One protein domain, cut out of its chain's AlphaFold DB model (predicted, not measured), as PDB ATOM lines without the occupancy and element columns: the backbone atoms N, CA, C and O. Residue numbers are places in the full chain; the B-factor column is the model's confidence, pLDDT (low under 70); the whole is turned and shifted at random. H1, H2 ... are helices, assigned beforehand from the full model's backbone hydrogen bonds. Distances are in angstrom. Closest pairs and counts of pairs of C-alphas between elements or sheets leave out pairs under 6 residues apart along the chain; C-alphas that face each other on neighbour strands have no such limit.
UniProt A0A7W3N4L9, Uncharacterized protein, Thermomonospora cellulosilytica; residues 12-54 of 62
ATOM      1  N   PHE A  12     -11.757  36.279  28.324       84.81
ATOM      2  CA  PHE A  12     -10.790  35.191  28.196       84.81
ATOM      3  C   PHE A  12      -9.633  35.514  27.245       84.81
ATOM      4  O   PHE A  12      -8.497  35.168  27.537       84.81
ATOM      5  N   GLY A  13      -9.896  36.203  26.133       87.00
ATOM      6  CA  GLY A  13      -8.857  36.670  25.213       87.00
ATOM      7  C   GLY A  13      -7.971  37.752  25.835       87.00
ATOM      8  O   GLY A  13      -6.756  37.717  25.663       87.00
ATOM      9  N   LEU A  14      -8.557  38.669  26.612       88.12
ATOM     10  CA  LEU A  14      -7.797  39.677  27.356       88.12
ATOM     11  C   LEU A  14      -6.893  39.024  28.411       88.12
ATOM     12  O   LEU A  14      -5.705  39.327  28.476       88.12
ATOM     13  N   ILE A  15      -7.438  38.090  29.195       92.25
ATOM     14  CA  ILE A  15      -6.678  37.330  30.195       92.25
ATOM     15  C   ILE A  15      -5.558  36.531  29.520       92.25
ATOM     16  O   ILE A  15      -4.428  36.543  29.998       92.25
ATOM     17  N   TYR A  16      -5.839  35.888  28.385       86.56
ATOM     18  CA  TYR A  16      -4.840  35.142  27.624       86.56
ATOM     19  C   TYR A  16      -3.678  36.030  27.159       86.56
ATOM     20  O   TYR A  16      -2.521  35.639  27.303       86.56
ATOM     21  N   LEU A  17      -3.963  37.242  26.664       88.50
ATOM     22  CA  LEU A  17      -2.927  38.209  26.288       88.50
ATOM     23  C   LEU A  17      -2.090  38.655  27.491       88.50
ATOM     24  O   LEU A  17      -0.865  38.667  27.401       88.50
ATOM     25  N   ILE A  18      -2.729  38.975  28.618       90.12
ATOM     26  CA  ILE A  18      -2.030  39.389  29.845       90.12
ATOM     27  C   ILE A  18      -1.107  38.269  30.337       90.12
ATOM     28  O   ILE A  18       0.063  38.518  30.626       90.12
ATOM     29  N   ILE A  19      -1.605  37.031  30.381       86.31
ATOM     30  CA  ILE A  19      -0.815  35.865  30.789       86.31
ATOM     31  C   ILE A  19       0.326  35.622  29.802       86.31
ATOM     32  O   ILE A  19       1.443  35.379  30.237       86.31
ATOM     33  N   GLY A  20       0.092  35.720  28.492       80.62
ATOM     34  CA  GLY A  20       1.142  35.558  27.484       80.62
ATOM     35  C   GLY A  20       2.283  36.565  27.650       80.62
ATOM     36  O   GLY A  20       3.448  36.178  27.602       80.62
ATOM     37  N   VAL A  21       1.953  37.834  27.920       79.12
ATOM     38  CA  VAL A  21       2.943  38.887  28.208       79.12
ATOM     39  C   VAL A  21       3.698  38.588  29.504       79.12
ATOM     40  O   VAL A  21       4.923  38.681  29.531       79.12
ATOM     41  N   PHE A  22       2.993  38.177  30.561       78.50
ATOM     42  CA  PHE A  22       3.605  37.878  31.856       78.50
ATOM     43  C   PHE A  22       4.508  36.640  31.802       78.50
ATOM     44  O   PHE A  22       5.629  36.673  32.290       78.50
ATOM     45  N   VAL A  23       4.064  35.564  31.147       75.88
ATOM     46  CA  VAL A  23       4.840  34.330  30.953       75.88
ATOM     47  C   VAL A  23       6.083  34.597  30.110       75.88
ATOM     48  O   VAL A  23       7.140  34.045  30.397       75.88
ATOM     49  N   ALA A  24       5.995  35.443  29.084       69.38
ATOM     50  CA  ALA A  24       7.160  35.790  28.280       69.38
ATOM     51  C   ALA A  24       8.212  36.588  29.082       69.38
ATOM     52  O   ALA A  24       9.411  36.425  28.842       69.38
ATOM     53  N   TRP A  25       7.768  37.380  30.065       63.78
ATOM     54  CA  TRP A  25       8.623  38.092  31.021       63.78
ATOM     55  C   TRP A  25       9.231  37.154  32.079       63.78
ATOM     56  O   TRP A  25      10.440  37.159  32.290       63.78
ATOM     57  N   ASP A  26       8.406  36.323  32.720       64.19
ATOM     58  CA  ASP A  26       8.782  35.434  33.834       64.19
ATOM     59  C   ASP A  26       9.738  34.316  33.402       64.19
ATOM     60  O   ASP A  26      10.682  33.955  34.100       64.19
ATOM     61  N   ARG A  27       9.538  33.793  32.193       67.31
ATOM     62  CA  ARG A  27      10.269  32.630  31.687       67.31
ATOM     63  C   ARG A  27      11.670  32.981  31.158       67.31
ATOM     64  O   ARG A  27      12.323  32.115  30.583       67.31
ATOM     65  N   GLY A  28      12.112  34.236  31.320       61.53
ATOM     66  CA  GLY A  28      13.446  34.715  30.934       61.53
ATOM     67  C   GLY A  28      13.691  34.774  29.423       61.53
ATOM     68  O   GLY A  28      14.834  34.844  28.987       61.53
ATOM     69  N   TYR A  29      12.630  34.711  28.612       56.16
ATOM     70  CA  TYR A  29      12.727  34.816  27.150       56.16
ATOM     71  C   TYR A  29      12.695  36.274  26.663       56.16
ATOM     72  O   TYR A  29      13.220  36.564  25.589       56.16
ATOM     73  N   ILE A  30      12.087  37.190  27.425       62.22
ATOM     74  CA  ILE A  30      12.092  38.632  27.157       62.22
ATOM     75  C   ILE A  30      13.062  39.303  28.129       62.22
ATOM     76  O   ILE A  30      12.676  39.800  29.182       62.22
ATOM     77  N   ASP A  31      14.336  39.333  27.753       67.31
ATOM     78  CA  ASP A  31      15.255  40.324  28.306       67.31
ATOM     79  C   ASP A  31      14.907  41.711  27.755       67.31
ATOM     80  O   ASP A  31      14.420  41.844  26.622       67.31
ATOM     81  N   LEU A  32      15.196  42.762  28.532       70.44
ATOM     82  CA  LEU A  32      14.998  44.154  28.100       70.44
ATOM     83  C   LEU A  32      15.661  44.414  26.735       70.44
ATOM     84  O   LEU A  32      15.138  45.159  25.904       70.44
ATOM     85  N   GLU A  33      16.799  43.759  26.495       78.31
ATOM     86  CA  GLU A  33      17.522  43.798  25.229       78.31
ATOM     87  C   GLU A  33      16.713  43.192  24.081       78.31
ATOM     88  O   GLU A  33      16.587  43.818  23.029       78.31
ATOM     89  N   LEU A  34      16.117  42.013  24.272       77.75
ATOM     90  CA  LEU A  34      15.341  41.329  23.240       77.75
ATOM     91  C   LEU A  34      14.054  42.104  22.929       77.75
ATOM     92  O   LEU A  34      13.732  42.295  21.755       77.75
ATOM     93  N   LEU A  35      13.386  42.654  23.950       78.88
ATOM     94  CA  LEU A  35      12.231  43.542  23.774       78.88
ATOM     95  C   LEU A  35      12.597  44.795  22.972       78.88
ATOM     96  O   LEU A  35      11.903  45.148  22.017       78.88
ATOM     97  N   ARG A  36      13.715  45.445  23.318       80.00
ATOM     98  CA  ARG A  36      14.231  46.611  22.588       80.00
ATOM     99  C   ARG A  36      14.587  46.252  21.148       80.00
ATOM    100  O   ARG A  36      14.313  47.038  20.241       80.00
ATOM    101  N   ARG A  37      15.172  45.076  20.918       82.94
ATOM    102  CA  ARG A  37      15.581  44.600  19.591       82.94
ATOM    103  C   ARG A  37      14.376  44.304  18.703       82.94
ATOM    104  O   ARG A  37      14.347  44.755  17.560       82.94
ATOM    105  N   VAL A  38      13.359  43.632  19.241       83.56
ATOM    106  CA  VAL A  38      12.083  43.389  18.549       83.56
ATOM    107  C   VAL A  38      11.361  44.708  18.277       83.56
ATOM    108  O   VAL A  38      10.955  44.948  17.143       83.56
ATOM    109  N   GLY A  39      11.272  45.603  19.265       84.88
ATOM    110  CA  GLY A  39      10.695  46.938  19.088       84.88
ATOM    111  C   GLY A  39      11.405  47.745  17.996       84.88
ATOM    112  O   GLY A  39      10.745  48.335  17.146       84.88
ATOM    113  N   SER A  40      12.740  47.698  17.956       84.62
ATOM    114  CA  SER A  40      13.549  48.362  16.923       84.62
ATOM    115  C   SER A  40      13.328  47.756  15.536       84.62
ATOM    116  O   SER A  40      13.235  48.491  14.560       84.62
ATOM    117  N   ALA A  41      13.214  46.428  15.434       88.06
ATOM    118  CA  ALA A  41      12.942  45.749  14.169       88.06
ATOM    119  C   ALA A  41      11.549  46.098  13.623       88.06
ATOM    120  O   ALA A  41      11.407  46.408  12.442       88.06
ATOM    121  N   LEU A  42      10.530  46.109  14.487       87.88
ATOM    122  CA  LEU A  42       9.179  46.533  14.118       87.88
ATOM    123  C   LEU A  42       9.154  48.001  13.688       87.88
ATOM    124  O   LEU A  42       8.567  48.322  12.656       87.88
ATOM    125  N   LEU A  43       9.830  48.874  14.441       87.75
ATOM    126  CA  LEU A  43       9.977  50.284  14.092       87.75
ATOM    127  C   LEU A  43      10.660  50.436  12.729       87.75
ATOM    128  O   LEU A  43      10.163  51.178  11.899       87.75
ATOM    129  N   ALA A  44      11.743  49.704  12.463       91.38
ATOM    130  CA  ALA A  44      12.444  49.742  11.182       91.38
ATOM    131  C   ALA A  44      11.545  49.329  10.005       91.38
ATOM    132  O   ALA A  44      11.578  49.975   8.959       91.38
ATOM    133  N   ILE A  45      10.706  48.302  10.175       88.62
ATOM    134  CA  ILE A  45       9.727  47.883   9.155       88.62
ATOM    135  C   ILE A  45       8.684  48.985   8.914       88.62
ATOM    136  O   ILE A  45       8.377  49.310   7.767       88.62
ATOM    137  N   LEU A  46       8.157  49.580   9.988       86.88
ATOM    138  CA  LEU A  46       7.214  50.700   9.922       86.88
ATOM    139  C   LEU A  46       7.834  51.930   9.256       86.88
ATOM    140  O   LEU A  46       7.203  52.535   8.397       86.88
ATOM    141  N   LEU A  47       9.068  52.274   9.625       87.12
ATOM    142  CA  LEU A  47       9.820  53.392   9.066       87.12
ATOM    143  C   LEU A  47      10.101  53.176   7.588       87.12
ATOM    144  O   LEU A  47       9.906  54.096   6.808       87.12
ATOM    145  N   TRP A  48      10.482  51.968   7.175       86.75
ATOM    146  CA  TRP A  48      10.647  51.648   5.759       86.75
ATOM    147  C   TRP A  48       9.362  51.915   4.962       86.75
ATOM    148  O   TRP A  48       9.409  52.536   3.901       86.75
ATOM    149  N   PHE A  49       8.205  51.523   5.500       85.38
ATOM    150  CA  PHE A  49       6.915  51.835   4.885       85.38
ATOM    151  C   PHE A  49       6.607  53.343   4.887       85.38
ATOM    152  O   PHE A  49       6.124  53.874   3.889       85.38
ATOM    153  N   LEU A  50       6.918  54.047   5.978       83.19
ATOM    154  CA  LEU A  50       6.740  55.499   6.111       83.19
ATOM    155  C   LEU A  50       7.597  56.280   5.105       83.19
ATOM    156  O   LEU A  50       7.113  57.230   4.495       83.19
ATOM    157  N   VAL A  51       8.833  55.833   4.884       82.00
ATOM    158  CA  VAL A  51       9.755  56.393   3.887       82.00
ATOM    159  C   VAL A  51       9.168  56.251   2.483       82.00
ATOM    160  O   VAL A  51       9.183  57.209   1.716       82.00
ATOM    161  N   LEU A  52       8.571  55.099   2.153       80.50
ATOM    162  CA  LEU A  52       7.861  54.917   0.877       80.50
ATOM    163  C   LEU A  52       6.609  55.798   0.760       80.50
ATOM    164  O   LEU A  52       6.228  56.177  -0.345       80.50
ATOM    165  N   LEU A  53       5.986  56.142   1.888       82.31
ATOM    166  CA  LEU A  53       4.862  57.076   1.960       82.31
ATOM    167  C   LEU A  53       5.311  58.552   1.867       82.31
ATOM    168  O   LEU A  53       4.462  59.438   1.802       82.31
ATOM    169  N   GLY A  54       6.621  58.829   1.835       73.38
ATOM    170  CA  GLY A  54       7.186  60.182   1.791       73.38
ATOM    171  C   GLY A  54       7.201  60.898   3.144       73.38
ATOM    172  O   GLY A  54       7.340  62.118   3.193       73.38
TER     173      GLY A  54
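AT A GLANCE: This is residues 12 to 54 of the 62 residues of an uncharacterized protein of Thermomonospora cellulosilytica (UniProt A0A7W3N4L9). Two helices, H1 and the longer H2, make an open V, with the link of residues 27 to 31 at its corner and nothing between the two arms. The printed part has 43 residues with two named helices, in the order H1 H2, and no named strand; the class is all helix. It is extended, with a radius of gyration of the C-alphas of 14.4 A, and spans 39 by 26 by 8 A, only just flat.

HOW THE PARTS SIT: H1, residues 12 to 26, and H2, residues 32 to 52, are apart, with no C-alpha of the one within 8 A of the other. A tight link of 5 residues joins them. Residues 12 to 20 of H1 stand free, and so do residues 39 to 54, of which 39 to 52 belong to H2. In H1 and H2 every O i to N i+4 pair is within hydrogen-bond range.

IN THESE COORDINATES: H1 begins at C-alpha 12, (-10.790, 35.191, 28.196), and is 20.4 A long. H2 is 30.1 A long and ends at C-alpha 52, (7.861, 54.917, 0.877).

THE WHOLE: The C-alphas of Arg 27 and Gly 54, the two farthest apart, are 40.8 A apart. The printed part has no cut. Residues 24 to 31 have a pLDDT under 70.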